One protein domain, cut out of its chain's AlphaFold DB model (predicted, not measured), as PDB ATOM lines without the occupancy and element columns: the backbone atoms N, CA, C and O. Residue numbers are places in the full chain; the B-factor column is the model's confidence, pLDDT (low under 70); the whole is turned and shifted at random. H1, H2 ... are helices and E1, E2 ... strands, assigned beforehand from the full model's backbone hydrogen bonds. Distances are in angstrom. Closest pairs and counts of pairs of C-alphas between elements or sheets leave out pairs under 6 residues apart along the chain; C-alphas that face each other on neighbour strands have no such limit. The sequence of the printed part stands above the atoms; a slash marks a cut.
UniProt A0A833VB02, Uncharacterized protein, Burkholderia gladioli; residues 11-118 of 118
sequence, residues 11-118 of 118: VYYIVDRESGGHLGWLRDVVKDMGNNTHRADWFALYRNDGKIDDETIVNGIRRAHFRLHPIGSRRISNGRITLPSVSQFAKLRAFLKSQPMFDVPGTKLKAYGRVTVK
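AT A GLANCE: This is residues 11 to 118 of the 118 residues of an uncharacterized protein of Burkholderia gladioli (UniProt A0A833VB02). A five-stranded sheet, strongly twisted and curled like part of a barrel, has helix H2 over one face, with the small hairpin E3 and E4 beside it and helix H1 off the sheet between E1 and E2 in the chain. The printed part has 108 residues with two named helices and seven named strands, along the chain E1 H1 E2 E3 E4 E5 E6 H2 E7; the mixed sheet runs E6 E5 E2 E1 E7. The class is mixed, helices and strands, with under half of the residues in named elements. The whole is compact, with a radius of gyration of the C-alphas of 14.1 A, and spans 38 by 34 by 31 A.

HOW THE PARTS SIT: E1, residues 11 to 16, is antiparallel to E7, residues 113 to 117 (N 12 to O 115, 2.9 A), and to E2, residues 43 to 47 (N 13 to O 46, 2.8 A), these atoms within hydrogen-bond range. H1, residues 24 to 33, is not on the sheet. E3, residues 55 to 58, and E4, residues 61 to 64, form an antiparallel hairpin, with N 56 and O 63 at 2.8 A. E4 runs on into E5, residues 67 to 70, at 52 degrees. E5 is antiparallel to E2, N 68 to O 43 at 3.0 A, and parallel to E6, residues 81 to 83, N 83 to O 69 at 3.0 A. H2, residues 86 to 97, makes two layers with the sheet, helix on one face, at a height of 8.7 A; it runs along E5, at 8 degrees on the local plane, and their closest C-alphas, Pro 70 and Val 86, are 5.1 A apart. In H1 and H2 every O i to N i+4 pair is within hydrogen-bond range.

IN THESE COORDINATES: E1 is 16.4 A long from C-alpha 11 at (-36.927, 13.566, -7.296). H1 is 14.8 A, H2 16.1 A, and E7 13.4 A, ending at C-alpha 117 (-36.290, 15.265, -1.168).

THE WHOLE: The two C-alphas farthest apart, of Gly 34 and Gly 106, are 38.7 A apart. The printed part has no cut, and H2 to E7 is a long link. The model's confidence is under 70 in residues 18 to 38 and 72 to 79.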
ATOM      1  N   VAL A  11     -36.002  14.689  -7.139       96.25
ATOM      2  CA  VAL A  11     -36.927  13.566  -7.296       96.25
ATOM      3  C   VAL A  11     -36.126  12.298  -7.549       96.25
ATOM      4  O   VAL A  11     -35.195  12.299  -8.351       96.25
ATOM      5  N   TYR A  12     -36.507  11.219  -6.876       95.31
ATOM      6  CA  TYR A  12     -35.901   9.904  -7.024       95.31
ATOM      7  C   TYR A  12     -36.967   8.882  -7.390       95.31
ATOM      8  O   TYR A  12     -38.054   8.885  -6.809       95.31
ATOM      9  N   TYR A  13     -36.646   7.987  -8.316       95.75
ATOM     10  CA  TYR A  13     -37.456   6.820  -8.634       95.75
ATOM     11  C   TYR A  13     -37.181   5.702  -7.634       95.75
ATOM     12  O   TYR A  13     -36.026   5.413  -7.319       95.75
ATOM     13  N   ILE A  14     -38.250   5.078  -7.141       95.00
ATOM     14  CA  ILE A  14     -38.177   3.912  -6.262       95.00
ATOM     15  C   ILE A  14     -38.204   2.671  -7.148       95.00
ATOM     16  O   ILE A  14     -39.233   2.364  -7.753       95.00
ATOM     17  N   VAL A  15     -37.077   1.973  -7.225       91.88
ATOM     18  CA  VAL A  15     -36.903   0.784  -8.066       91.88
ATOM     19  C   VAL A  15     -36.439  -0.398  -7.220       91.88
ATOM     20  O   VAL A  15     -35.919  -0.219  -6.110       91.88
ATOM     21  N   ASP A  16     -36.637  -1.617  -7.726       85.06
ATOM     22  CA  ASP A  16     -36.012  -2.785  -7.107       85.06
ATOM     23  C   ASP A  16     -34.492  -2.601  -7.087       85.06
ATOM     24  O   ASP A  16     -33.886  -2.010  -7.984       85.06
ATOM     25  N   ARG A  17     -33.857  -3.113  -6.037       71.75
ATOM     26  CA  ARG A  17     -32.403  -3.176  -5.982       71.75
ATOM     27  C   ARG A  17     -31.927  -4.152  -7.057       71.75
ATOM     28  O   ARG A  17     -32.053  -5.363  -6.884       71.75
ATOM     29  N   GLU A  18     -31.288  -3.642  -8.108       60.88
ATOM     30  CA  GLU A  18     -30.379  -4.466  -8.900       60.88
ATOM     31  C   GLU A  18     -29.231  -4.882  -7.975       60.88
ATOM     32  O   GLU A  18     -28.344  -4.107  -7.607       60.88
ATOM     33  N   SER A  19     -29.313  -6.112  -7.484       47.28
ATOM     34  CA  SER A  19     -28.215  -6.726  -6.752       47.28
ATOM     35  C   SER A  19     -27.095  -6.904  -7.771       47.28
ATOM     36  O   SER A  19     -27.358  -7.473  -8.820       47.28
ATOM     37  N   GLY A  20     -25.901  -6.359  -7.520       41.47
ATOM     38  CA  GLY A  20     -24.846  -6.215  -8.534       41.47
ATOM     39  C   GLY A  20     -24.666  -7.448  -9.433       41.47
ATOM     40  O   GLY A  20     -24.105  -8.454  -9.001       41.47
ATOM     41  N   GLY A  21     -25.151  -7.351 -10.675       45.91
ATOM     42  CA  GLY A  21     -25.117  -8.411 -11.686       45.91
ATOM     43  C   GLY A  21     -25.999  -9.636 -11.398       45.91
ATOM     44  O   GLY A  21     -26.549  -9.821 -10.315       45.91
ATOM     45  N   HIS A  22     -26.076 -10.541 -12.379       39.25
ATOM     46  CA  HIS A  22     -26.909 -11.756 -12.352       39.25
ATOM     47  C   HIS A  22     -26.700 -12.668 -11.119       39.25
ATOM     48  O   HIS A  22     -27.562 -13.484 -10.802       39.25
ATOM     49  N   LEU A  23     -25.584 -12.518 -10.392       39.34
ATOM     50  CA  LEU A  23     -25.212 -13.323  -9.221       39.34
ATOM     51  C   LEU A  23     -25.329 -12.580  -7.873       39.34
ATOM     52  O   LEU A  23     -25.129 -13.184  -6.816       39.34
ATOM     53  N   GLY A  24     -25.615 -11.273  -7.885       48.06
ATOM     54  CA  GLY A  24     -25.614 -10.436  -6.682       48.06
ATOM     55  C   GLY A  24     -26.741 -10.775  -5.710       48.06
ATOM     56  O   GLY A  24     -26.534 -10.757  -4.497       48.06
ATOM     57  N   TRP A  25     -27.911 -11.145  -6.238       48.03
ATOM     58  CA  TRP A  25     -29.105 -11.428  -5.436       48.03
ATOM     59  C   TRP A  25     -28.903 -12.655  -4.533       48.03
ATOM     60  O   TRP A  25     -29.251 -12.627  -3.356       48.03
ATOM     61  N   LEU A  26     -28.242 -13.696  -5.053       47.34
ATOM     62  CA  LEU A  26     -27.957 -14.931  -4.324       47.34
ATOM     63  C   LEU A  26     -26.956 -14.693  -3.180       47.34
ATOM     64  O   LEU A  26     -27.115 -15.217  -2.078       47.34
ATOM     65  N   ARG A  27     -25.939 -13.849  -3.416       53.78
ATOM     66  CA  ARG A  27     -24.965 -13.450  -2.386       53.78
ATOM     67  C   ARG A  27     -25.603 -12.596  -1.292       53.78
ATOM     68  O   ARG A  27     -25.247 -12.760  -0.125       53.78
ATOM     69  N   ASP A  28     -26.522 -11.704  -1.657       53.00
ATOM     70  CA  ASP A  28     -27.258 -10.876  -0.700       53.00
ATOM     71  C   ASP A  28     -28.159 -11.743   0.202       53.00
ATOM     72  O   ASP A  28     -28.120 -11.576   1.418       53.00
ATOM     73  N   VAL A  29     -28.851 -12.750  -0.354       53.44
ATOM     74  CA  VAL A  29     -29.665 -13.719   0.414       53.44
ATOM     75  C   VAL A  29     -28.828 -14.496   1.439       53.44
ATOM     76  O   VAL A  29     -29.185 -14.540   2.617       53.44
ATOM     77  N   VAL A  30     -27.686 -15.064   1.030       52.22
ATOM     78  CA  VAL A  30     -26.818 -15.852   1.931       52.22
ATOM     79  C   VAL A  30     -26.207 -14.977   3.031       52.22
ATOM     80  O   VAL A  30     -26.118 -15.385   4.188       52.22
ATOM     81  N   LYS A  31     -25.809 -13.744   2.700       50.50
ATOM     82  CA  LYS A  31     -25.179 -12.821   3.656       50.50
ATOM     83  C   LYS A  31     -26.181 -12.186   4.628       50.50
ATOM     84  O   LYS A  31     -25.783 -11.748   5.712       50.50
ATOM     85  N   ASP A  32     -27.459 -12.132   4.257       51.34
ATOM     86  CA  ASP A  32     -28.530 -11.569   5.079       51.34
ATOM     87  C   ASP A  32     -29.081 -12.549   6.125       51.34
ATOM     88  O   ASP A  32     -29.505 -12.081   7.186       51.34
ATOM     89  N   MET A  33     -28.967 -13.872   5.923       47.75
ATOM     90  CA  MET A  33     -29.310 -14.869   6.957       47.75
ATOM     91  C   MET A  33     -28.459 -14.726   8.231       47.75
ATOM     92  O   MET A  33     -28.943 -14.987   9.325       47.75
ATOM     93  N   GLY A  34     -27.212 -14.255   8.115       45.75
ATOM     94  CA  GLY A  34     -26.313 -14.085   9.265       45.75
ATOM     95  C   GLY A  34     -26.467 -12.767  10.037       45.75
ATOM     96  O   GLY A  34     -25.907 -12.639  11.118       45.75
ATOM     97  N   ASN A  35     -27.178 -11.767   9.493       48.47
ATOM     98  CA  ASN A  35     -27.214 -10.403  10.051       48.47
ATOM     99  C   ASN A  35     -28.627  -9.833  10.262       48.47
ATOM    100  O   ASN A  35     -28.747  -8.707  10.746       48.47
ATOM    101  N   ASN A  36     -29.683 -10.566   9.888       53.22
ATOM    102  CA  ASN A  36     -31.093 -10.190  10.065       53.22
ATOM    103  C   ASN A  36     -31.460  -8.794   9.502       53.22
ATOM    104  O   ASN A  36     -32.363  -8.117   9.993       53.22
ATOM    105  N   THR A  37     -30.723  -8.318   8.487       57.94
ATOM    106  CA  THR A  37     -30.919  -6.983   7.885       57.94
ATOM    107  C   THR A  37     -31.764  -6.981   6.610       57.94
ATOM    108  O   THR A  37     -32.124  -5.890   6.166       57.94
ATOM    109  N   HIS A  38     -32.049  -8.159   6.030       68.44
ATOM    110  CA  HIS A  38     -32.820  -8.368   4.789       68.44
ATOM    111  C   HIS A  38     -32.602  -7.256   3.743       68.44
ATOM    112  O   HIS A  38     -33.530  -6.588   3.291       68.44
ATOM    113  N   ARG A  39     -31.338  -6.990   3.389       71.62
ATOM    114  CA  ARG A  39     -30.947  -5.923   2.457       71.62
ATOM    115  C   ARG A  39     -31.421  -6.172   1.031       71.62
ATOM    116  O   ARG A  39     -31.505  -5.210   0.267       71.62
ATOM    117  N   ALA A  40     -31.718  -7.424   0.693       71.00
ATOM    118  CA  ALA A  40     -32.405  -7.798  -0.540       71.00
ATOM    119  C   ALA A  40     -33.797  -7.144  -0.668       71.00
ATOM    120  O   ALA A  40     -34.256  -6.892  -1.777       71.00
ATOM    121  N   ASP A  41     -34.452  -6.807   0.448       79.25
ATOM    122  CA  ASP A  41     -35.775  -6.180   0.427       79.25
ATOM    123  C   ASP A  41     -35.740  -4.662   0.247       79.25
ATOM    124  O   ASP A  41     -36.792  -4.046   0.062       79.25
ATOM    125  N   TRP A  42     -34.559  -4.046   0.316       87.88
ATOM    126  CA  TRP A  42     -34.407  -2.598   0.217       87.88
ATOM    127  C   TRP A  42     -34.624  -2.119  -1.213       87.88
ATOM    128  O   TRP A  42     -34.162  -2.748  -2.163       87.88
ATOM    129  N   PHE A  43     -35.229  -0.945  -1.360       91.06
ATOM    130  CA  PHE A  43     -35.349  -0.304  -2.666       91.06
ATOM    131  C   PHE A  43     -34.128   0.561  -2.969       91.06
ATOM    132  O   PHE A  43     -33.536   1.167  -2.063       91.06
ATOM    133  N   ALA A  44     -33.779   0.652  -4.250       91.75
ATOM    134  CA  ALA A  44     -32.849   1.653  -4.745       91.75
ATOM    135  C   ALA A  44     -33.583   2.959  -5.076       91.75
ATOM    136  O   ALA A  44     -34.771   2.962  -5.403       91.75
ATOM    137  N   LEU A  45     -32.868   4.075  -4.926       93.12
ATOM    138  CA  LEU A  45     -33.363   5.417  -5.209       93.12
ATOM    139  C   LEU A  45     -32.506   6.032  -6.312       93.12
ATOM    140  O   LEU A  45     -31.413   6.525  -6.036       93.12
ATOM    141  N   TYR A  46     -33.001   5.997  -7.547       93.06
ATOM    142  CA  TYR A  46     -32.292   6.554  -8.705       93.06
ATOM    143  C   TYR A  46     -32.736   7.988  -8.935       93.06
ATOM    144  O   TYR A  46     -33.934   8.272  -9.012       93.06
ATOM    145  N   ARG A  47     -31.776   8.911  -8.974       94.25
ATOM    146  CA  ARG A  47     -32.072  10.341  -9.059       94.25
ATOM    147  C   ARG A  47     -32.560  10.687 -10.461       94.25
ATOM    148  O   ARG A  47     -32.043  10.183 -11.447       94.25
ATOM    149  N   ASN A  48     -33.546  11.573 -10.549       94.75
ATOM    150  CA  ASN A  48     -33.939  12.179 -11.813       94.75
ATOM    151  C   ASN A  48     -33.073  13.414 -12.099       94.75
ATOM    152  O   ASN A  48     -33.469  14.535 -11.781       94.75
ATOM    153  N   ASP A  49     -31.872  13.204 -12.635       92.44
ATOM    154  CA  ASP A  49     -30.906  14.265 -12.958       92.44
ATOM    155  C   ASP A  49     -30.350  14.175 -14.392       92.44
ATOM    156  O   ASP A  49     -29.290  14.721 -14.694       92.44
ATOM    157  N   GLY A  50     -31.086  13.505 -15.281       89.25
ATOM    158  CA  GLY A  50     -30.693  13.267 -16.672       89.25
ATOM    159  C   GLY A  50     -29.958  11.942 -16.889       89.25
ATOM    160  O   GLY A  50     -29.947  11.452 -18.016       89.25
ATOM    161  N   LYS A  51     -29.427  11.314 -15.829       90.44
ATOM    162  CA  LYS A  51     -28.867   9.958 -15.871       90.44
ATOM    163  C   LYS A  51     -29.498   9.106 -14.768       90.44
ATOM    164  O   LYS A  51     -29.144   9.202 -13.603       90.44
ATOM    165  N   ILE A  52     -30.463   8.270 -15.141       91.75
ATOM    166  CA  ILE A  52     -31.213   7.464 -14.172       91.75
ATOM    167  C   ILE A  52     -30.438   6.186 -13.840       91.75
ATOM    168  O   ILE A  52     -30.619   5.148 -14.479       91.75
ATOM    169  N   ASP A  53     -29.582   6.262 -12.831       89.69
ATOM    170  CA  ASP A  53     -28.832   5.120 -12.321       89.69
ATOM    171  C   ASP A  53     -28.549   5.240 -10.809       89.69
ATOM    172  O   ASP A  53     -29.148   6.050 -10.092       89.69
ATOM    173  N   ASP A  54     -27.677   4.366 -10.299       88.50
ATOM    174  CA  ASP A  54     -27.351   4.278  -8.874       88.50
ATOM    175  C   ASP A  54     -26.283   5.286  -8.417       88.50
ATOM    176  O   ASP A  54     -25.764   5.183  -7.298       88.50
ATOM    177  N   GLU A  55     -25.926   6.249  -9.265       89.12
ATOM    178  CA  GLU A  55     -24.968   7.303  -8.972       89.12
ATOM    179  C   GLU A  55     -25.490   8.691  -9.353       89.12
ATOM    180  O   GLU A  55     -26.485   8.874 -10.032       89.12
ATOM    181  N   THR A  56     -24.835   9.718  -8.833       89.06
ATOM    182  CA  THR A  56     -25.083  11.108  -9.209       89.06
ATOM    183  C   THR A  56     -23.848  11.932  -8.884       89.06
ATOM    184  O   THR A  56     -23.044  11.565  -8.018       89.06
ATOM    185  N   ILE A  57     -23.692  13.064  -9.558       88.31
ATOM    186  CA  ILE A  57     -22.635  14.030  -9.276       88.31
ATOM    187  C   ILE A  57     -23.288  15.306  -8.761       88.31
ATOM    188  O   ILE A  57     -24.136  15.903  -9.417       88.31
ATOM    189  N   VAL A  58     -22.866  15.742  -7.576       84.00
ATOM    190  CA  VAL A  58     -23.317  16.999  -6.971       84.00
ATOM    191  C   VAL A  58     -22.090  17.823  -6.632       84.00
ATOM    192  O   VAL A  58     -21.242  17.373  -5.866       84.00
ATOM    193  N   ASN A  59     -21.984  19.017  -7.220       86.12
ATOM    194  CA  ASN A  59     -20.844  19.927  -7.052       86.12
ATOM    195  C   ASN A  59     -19.487  19.244  -7.322       86.12
ATOM    196  O   ASN A  59     -18.548  19.379  -6.545       86.12
ATOM    197  N   GLY A  60     -19.407  18.430  -8.380       85.25
ATOM    198  CA  GLY A  60     -18.198  17.672  -8.733       85.25
ATOM    199  C   GLY A  60     -17.922  16.442  -7.856       85.25
ATOM    200  O   GLY A  60     -16.959  15.718  -8.098       85.25
ATOM    201  N   ILE A  61     -18.770  16.154  -6.863       84.62
ATOM    202  CA  ILE A  61     -18.609  15.019  -5.952       84.62
ATOM    203  C   ILE A  61     -19.564  13.889  -6.344       84.62
ATOM    204  O   ILE A  61     -20.785  14.058  -6.334       84.62
ATOM    205  N   ARG A  62     -19.011  12.701  -6.617       86.88
ATOM    206  CA  ARG A  62     -19.790  11.481  -6.872       86.88
ATOM    207  C   ARG A  62     -20.458  10.975  -5.588       86.88
ATOM    208  O   ARG A  62     -19.810  10.800  -4.548       86.88
ATOM    209  N   ARG A  63     -21.755  10.698  -5.681       86.81
ATOM    210  CA  ARG A  63     -22.621  10.103  -4.653       86.81
ATOM    211  C   ARG A  63     -23.301   8.884  -5.277       86.81
ATOM    212  O   ARG A  63     -23.569   8.900  -6.469       86.81
ATOM    213  N   ALA A  64     -23.549   7.832  -4.507       87.25
ATOM    214  CA  ALA A  64     -24.114   6.598  -5.048       87.25
ATOM    215  C   ALA A  64     -24.818   5.765  -3.974       87.25
ATOM    216  O   ALA A  64     -24.664   6.019  -2.775       87.25
ATOM    217  N   HIS A  65     -25.523   4.722  -4.409       86.50
ATOM    218  CA  HIS A  65     -26.106   3.690  -3.554       86.50
ATOM    219  C   HIS A  65     -27.136   4.222  -2.545       86.50
ATOM    220  O   HIS A  65     -27.155   3.820  -1.369       86.50
ATOM    221  N   PHE A  66     -27.997   5.133  -2.999       89.06
ATOM    222  CA  PHE A  66     -29.111   5.636  -2.203       89.06
ATOM    223  C   PHE A  66     -30.181   4.561  -2.052       89.06
ATOM    224  O   PHE A  66     -30.548   3.877  -3.009       89.06
ATOM    225  N   ARG A  67     -30.672   4.376  -0.828       90.12
ATOM    226  CA  ARG A  67     -31.604   3.295  -0.503       90.12
ATOM    227  C   ARG A  67     -32.756   3.805   0.348       90.12
ATOM    228  O   ARG A  67     -32.556   4.696   1.178       90.12
ATOM    229  N   LEU A  68     -33.911   3.176   0.165       90.69
ATOM    230  CA  LEU A  68     -35.047   3.227   1.077       90.69
ATOM    231  C   LEU A  68     -35.088   1.908   1.853       90.69
ATOM    232  O   LEU A  68     -35.230   0.841   1.253       90.69
ATOM    233  N   HIS A  69     -34.910   1.974   3.172       89.00
ATOM    234  CA  HIS A  69     -34.757   0.783   4.011       89.00
ATOM    235  C   HIS A  69     -35.212   1.025   5.461       89.00
ATOM    236  O   HIS A  69     -35.367   2.178   5.859       89.00
ATOM    237  N   PRO A  70     -35.440  -0.005   6.296       87.56
ATOM    238  CA  PRO A  70     -35.717   0.221   7.711       87.56
ATOM    239  C   PRO A  70     -34.450   0.671   8.442       87.56
ATOM    240  O   PRO A  70     -33.328   0.408   7.997       87.56
ATOM    241  N   ILE A  71     -34.612   1.331   9.586       79.19
ATOM    242  CA  ILE A  71     -33.496   1.678  10.459       79.19
ATOM    243  C   ILE A  71     -32.716   0.404  10.820       79.19
ATOM    244  O   ILE A  71     -33.282  -0.598  11.253       79.19
ATOM    245  N   GLY A  72     -31.406   0.416  10.569       68.56
ATOM    246  CA  GLY A  72     -30.535  -0.696  10.944       68.56
ATOM    247  C   GLY A  72     -30.225  -0.680  12.442       68.56
ATOM    248  O   GLY A  72     -30.348   0.359  13.089       68.56
ATOM    249  N   SER A  73     -29.720  -1.795  12.973       57.16
ATOM    250  CA  SER A  73     -29.353  -1.957  14.394       57.16
ATOM    251  C   SER A  73     -28.416  -0.871  14.937       57.16
ATOM    252  O   SER A  73     -28.491  -0.510  16.104       57.16
ATOM    253  N   ARG A  74     -27.563  -0.293  14.081       57.22
ATOM    254  CA  ARG A  74     -26.637   0.789  14.455       57.22
ATOM    255  C   ARG A  74     -27.229   2.200  14.344       57.22
ATOM    256  O   ARG A  74     -26.534   3.148  14.669       57.22
ATOM    257  N   ARG A  75     -28.467   2.369  13.855       56.84
ATOM    258  CA  ARG A  75     -29.152   3.667  13.627       56.84
ATOM    259  C   ARG A  75     -28.382   4.696  12.771       56.84
ATOM    260  O   ARG A  75     -28.765   5.857  12.723       56.84
ATOM    261  N   ILE A  76     -27.335   4.284  12.052       57.00
ATOM    262  CA  ILE A  76     -26.541   5.164  11.179       57.00
ATOM    263  C   ILE A  76     -27.195   5.237   9.792       57.00
ATOM    264  O   ILE A  76     -27.174   4.252   9.048       57.00
ATOM    265  N   SER A  77     -27.717   6.404   9.405       56.44
ATOM    266  CA  SER A  77     -28.150   6.693   8.031       56.44
ATOM    267  C   SER A  77     -27.100   7.556   7.319       56.44
ATOM    268  O   SER A  77     -27.096   8.780   7.370       56.44
ATOM    269  N   ASN A  78     -26.164   6.916   6.614       57.88
ATOM    270  CA  ASN A  78     -25.155   7.618   5.808       57.88
ATOM    271  C   ASN A  78     -25.756   8.134   4.484       57.88
ATOM    272  O   ASN A  78     -25.323   7.709   3.415       57.88
ATOM    273  N   GLY A  79     -26.779   8.993   4.547       58.72
ATOM    274  CA  GLY A  79     -27.436   9.523   3.349       58.72
ATOM    275  C   GLY A  79     -28.416   8.554   2.702       58.72
ATOM    276  O   GLY A  79     -28.354   8.328   1.500       58.72
ATOM    277  N   ARG A  80     -29.300   7.943   3.494       80.50
ATOM    278  CA  ARG A  80     -30.336   7.003   3.033       80.50
ATOM    279  C   ARG A  80     -31.675   7.374   3.658       80.50
ATOM    280  O   ARG A  80     -31.687   7.933   4.753       80.50
ATOM    281  N   ILE A  81     -32.780   7.062   2.985       84.75
ATOM    282  CA  ILE A  81     -34.116   7.269   3.552       84.75
ATOM    283  C   ILE A  81     -34.432   6.062   4.432       84.75
ATOM    284  O   ILE A  81     -34.481   4.930   3.947       84.75
ATOM    285  N   THR A  82     -34.618   6.301   5.730       86.81
ATOM    286  CA  THR A  82     -34.867   5.238   6.706       86.81
ATOM    287  C   THR A  82     -36.244   5.334   7.332       86.81
ATOM    288  O   THR A  82     -36.615   6.400   7.817       86.81
ATOM    289  N   LEU A  83     -36.960   4.210   7.397       86.00
ATOM    290  CA  LEU A  83     -38.173   4.090   8.209       86.00
ATOM    291  C   LEU A  83     -37.814   3.685   9.648       86.00
ATOM    292  O   LEU A  83     -36.889   2.893   9.834       86.00
ATOM    293  N   PRO A  84     -38.522   4.190  10.674       83.00
ATOM    294  CA  PRO A  84     -38.126   4.019  12.073       83.00
ATOM    295  C   PRO A  84     -38.326   2.594  12.602       83.00
ATOM    296  O   PRO A  84     -37.788   2.263  13.654       83.00
ATOM    297  N   SER A  85     -39.062   1.732  11.892       84.56
ATOM    298  CA  SER A  85     -39.195   0.319  12.246       84.56
ATOM    299  C   SER A  85     -39.215  -0.596  11.020       84.56
ATOM    300  O   SER A  85     -39.613  -0.205   9.919       84.56
ATOM    301  N   VAL A  86     -38.821  -1.854  11.237       84.62
ATOM    302  CA  VAL A  86     -38.895  -2.923  10.228       84.62
ATOM    303  C   VAL A  86     -40.342  -3.192   9.813       84.62
ATOM    304  O   VAL A  86     -40.612  -3.366   8.629       84.62
ATOM    305  N   SER A  87     -41.296  -3.153  10.750       86.62
ATOM    306  CA  SER A  87     -42.710  -3.408  10.447       86.62
ATOM    307  C   SER A  87     -43.332  -2.324   9.564       86.62
ATOM    308  O   SER A  87     -44.084  -2.639   8.643       86.62
ATOM    309  N   GLN A  88     -43.000  -1.050   9.791       89.94
ATOM    310  CA  GLN A  88     -43.455   0.039   8.926       89.94
ATOM    311  C   GLN A  88     -42.838  -0.066   7.533       89.94
ATOM    312  O   GLN A  88     -43.536   0.129   6.541       89.94
ATOM    313  N   PHE A  89     -41.557  -0.435   7.449       90.81
ATOM    314  CA  PHE A  89     -40.925  -0.718   6.166       90.81
ATOM    315  C   PHE A  89     -41.597  -1.876   5.430       90.81
ATOM    316  O   PHE A  89     -41.888  -1.737   4.247       90.81
ATOM    317  N   ALA A  90     -41.911  -2.975   6.117       89.31
ATOM    318  CA  ALA A  90     -42.610  -4.108   5.516       89.31
ATOM    319  C   ALA A  90     -43.979  -3.698   4.947       89.31
ATOM    320  O   ALA A  90     -44.297  -4.052   3.814       89.31
ATOM    321  N   LYS A  91     -44.750  -2.884   5.685       93.56
ATOM    322  CA  LYS A  91     -46.032  -2.332   5.209       93.56
ATOM    323  C   LYS A  91     -45.857  -1.441   3.979       93.56
ATOM    324  O   LYS A  91     -46.556  -1.635   2.989       93.56
ATOM    325  N   LEU A  92     -44.907  -0.501   4.012       93.62
ATOM    326  CA  LEU A  92     -44.621   0.379   2.874       93.62
ATOM    327  C   LEU A  92     -44.167  -0.420   1.648       93.62
ATOM    328  O   LEU A  92     -44.615  -0.158   0.537       93.62
ATOM    329  N   ARG A  93     -43.295  -1.409   1.846       92.19
ATOM    330  CA  ARG A  93     -42.815  -2.285   0.780       92.19
ATOM    331  C   ARG A  93     -43.956  -3.072   0.153       92.19
ATOM    332  O   ARG A  93     -44.056  -3.084  -1.067       92.19
ATOM    333  N   ALA A  94     -44.805  -3.699   0.964       92.62
ATOM    334  CA  ALA A  94     -45.967  -4.429   0.470       92.62
ATOM    335  C   ALA A  94     -46.886  -3.513  -0.351       92.62
ATOM    336  O   ALA A  94     -47.255  -3.871  -1.464       92.62
ATOM    337  N   PHE A  95     -47.166  -2.308   0.156       95.56
ATOM    338  CA  PHE A  95     -47.956  -1.308  -0.557       95.56
ATOM    339  C   PHE A  95     -47.329  -0.909  -1.899       95.56
ATOM    340  O   PHE A  95     -48.013  -0.931  -2.915       95.56
ATOM    341  N   LEU A  96     -46.032  -0.576  -1.928       94.06
ATOM    342  CA  LEU A  96     -45.330  -0.189  -3.158       94.06
ATOM    343  C   LEU A  96     -45.311  -1.326  -4.186       94.06
ATOM    344  O   LEU A  96     -45.581  -1.084  -5.357       94.06
ATOM    345  N   LYS A  97     -45.040  -2.566  -3.755       90.12
ATOM    346  CA  LYS A  97     -45.005  -3.734  -4.652       90.12
ATOM    347  C   LYS A  97     -46.385  -4.170  -5.142       90.12
ATOM    348  O   LYS A  97     -46.453  -4.888  -6.132       90.12
ATOM    349  N   SER A  98     -47.463  -3.757  -4.474       93.44
ATOM    350  CA  SER A  98     -48.826  -4.018  -4.939       93.44
ATOM    351  C   SER A  98     -49.320  -2.989  -5.959       93.44
ATOM    352  O   SER A  98     -50.402  -3.174  -6.509       93.44
ATOM    353  N   GLN A  99     -48.589  -1.890  -6.183       90.88
ATOM    354  CA  GLN A  99     -48.968  -0.894  -7.184       90.88
ATOM    355  C   GLN A  99     -48.488  -1.312  -8.582       90.88
ATOM    356  O   GLN A  99     -47.403  -1.889  -8.709       90.88
ATOM    357  N   PRO A 100     -49.231  -0.968  -9.651       91.31
ATOM    358  CA  PRO A 100     -48.708  -1.044 -11.007       91.31
ATOM    359  C   PRO A 100     -47.442  -0.192 -11.142       91.31
ATOM    360  O   PRO A 100     -47.420   0.976 -10.752       91.31
ATOM    361  N   MET A 101     -46.390  -0.768 -11.717       93.31
ATOM    362  CA  MET A 101     -45.182  -0.007 -12.019       93.31
ATOM    363  C   MET A 101     -45.375   0.858 -13.266       93.31
ATOM    364  O   MET A 101     -46.070   0.463 -14.203       93.31
ATOM    365  N   PHE A 102     -44.682   1.994 -13.318       92.81
ATOM    366  CA  PHE A 102     -44.660   2.873 -14.489       92.81
ATOM    367  C   PHE A 102     -43.264   2.945 -15.113       92.81
ATOM    368  O   PHE A 102     -42.255   2.779 -14.424       92.81
ATOM    369  N   ASP A 103     -43.212   3.208 -16.419       93.81
ATOM    370  CA  ASP A 103     -41.958   3.370 -17.152       93.81
ATOM    371  C   ASP A 103     -41.243   4.658 -16.747       93.81
ATOM    372  O   ASP A 103     -41.843   5.735 -16.657       93.81
ATOM    373  N   VAL A 104     -39.940   4.550 -16.494       91.88
ATOM    374  CA  VAL A 104     -39.101   5.706 -16.193       91.88
ATOM    375  C   VAL A 104     -38.642   6.341 -17.513       91.88
ATOM    376  O   VAL A 104     -37.940   5.676 -18.283       91.88
ATOM    377  N   PRO A 105     -39.007   7.611 -17.792       91.25
ATOM    378  CA  PRO A 105     -38.703   8.261 -19.064       91.25
ATOM    379  C   PRO A 105     -37.216   8.204 -19.427       91.25
ATOM    380  O   PRO A 105     -36.357   8.436 -18.579       91.25
ATOM    381  N   GLY A 106     -36.919   7.909 -20.694       88.00
ATOM    382  CA  GLY A 106     -35.542   7.838 -21.199       88.00
ATOM    383  C   GLY A 106     -34.778   6.569 -20.802       88.00
ATOM    384  O   GLY A 106     -33.572   6.498 -21.018       88.00
ATOM    385  N   THR A 107     -35.451   5.563 -20.233       87.50
ATOM    386  CA  THR A 107     -34.826   4.307 -19.791       87.50
ATOM    387  C   THR A 107     -35.704   3.092 -20.101       87.50
ATOM    388  O   THR A 107     -36.857   3.231 -20.499       87.50
ATOM    389  N   LYS A 108     -35.172   1.886 -19.866       88.19
ATOM    390  CA  LYS A 108     -35.951   0.633 -19.838       88.19
ATOM    391  C   LYS A 108     -36.436   0.261 -18.428       88.19
ATOM    392  O   LYS A 108     -36.950  -0.836 -18.229       88.19
ATOM    393  N   LEU A 109     -36.209   1.127 -17.438       88.44
ATOM    394  CA  LEU A 109     -36.536   0.852 -16.044       88.44
ATOM    395  C   LEU A 109     -38.025   1.069 -15.786       88.44
ATOM    396  O   LEU A 109     -38.651   1.975 -16.337       88.44
ATOM    397  N   LYS A 110     -38.554   0.276 -14.859       90.50
ATOM    398  CA  LYS A 110     -39.870   0.474 -14.260       90.50
ATOM    399  C   LYS A 110     -39.712   0.840 -12.787       90.50
ATOM    400  O   LYS A 110     -38.814   0.335 -12.115       90.50
ATOM    401  N   ALA A 111     -40.570   1.726 -12.293       94.81
ATOM    402  CA  ALA A 111     -40.533   2.205 -10.916       94.81
ATOM    403  C   ALA A 111     -41.873   1.999 -10.204       94.81
ATOM    404  O   ALA A 111     -42.940   2.108 -10.807       94.81
ATOM    405  N   TYR A 112     -41.799   1.758  -8.895       95.62
ATOM    406  CA  TYR A 112     -42.955   1.622  -8.003       95.62
ATOM    407  C   TYR A 112     -43.522   2.973  -7.557       95.62
ATOM    408  O   TYR A 112     -44.655   3.069  -7.098       95.62
ATOM    409  N   GLY A 113     -42.715   4.030  -7.630       95.50
ATOM    410  CA  GLY A 113     -43.072   5.332  -7.089       95.50
ATOM    411  C   GLY A 113     -41.967   6.360  -7.260       95.50
ATOM    412  O   GLY A 113     -40.907   6.086  -7.830       95.50
ATOM    413  N   ARG A 114     -42.225   7.558  -6.738       96.44
ATOM    414  CA  ARG A 114     -41.248   8.645  -6.655       96.44
ATOM    415  C   ARG A 114     -41.192   9.169  -5.231       96.44
ATOM    416  O   ARG A 114     -42.219   9.237  -4.560       96.44
ATOM    417  N   VAL A 115     -40.011   9.577  -4.793       95.31
ATOM    418  CA  VAL A 115     -39.823  10.329  -3.551       95.31
ATOM    419  C   VAL A 115     -39.173  11.668  -3.867       95.31
ATOM    420  O   VAL A 115     -38.231  11.741  -4.656       95.31
ATOM    421  N   THR A 116     -39.690  12.729  -3.256       96.38
ATOM    422  CA  THR A 116     -39.164  14.088  -3.406       96.38
ATOM    423  C   THR A 116     -38.435  14.481  -2.131       96.38
ATOM    424  O   THR A 116     -39.041  14.550  -1.064       96.38
ATOM    425  N   VAL A 117     -37.139  14.757  -2.250       93.06
ATOM    426  CA  VAL A 117     -36.290  15.265  -1.168       93.06
ATOM    427  C   VAL A 117     -36.231  16.788  -1.287       93.06
ATOM    428  O   VAL A 117     -35.814  17.304  -2.329       93.06
ATOM    429  N   LYS A 118     -36.678  17.494  -0.242       89.25
ATOM    430  CA  LYS A 118     -36.765  18.962  -0.182       89.25
ATOM    431  C   LYS A 118     -35.722  19.575   0.741       89.25
ATOM    432  O   LYS A 118     -35.204  18.865   1.624       89.25
TER     433      LYS A 118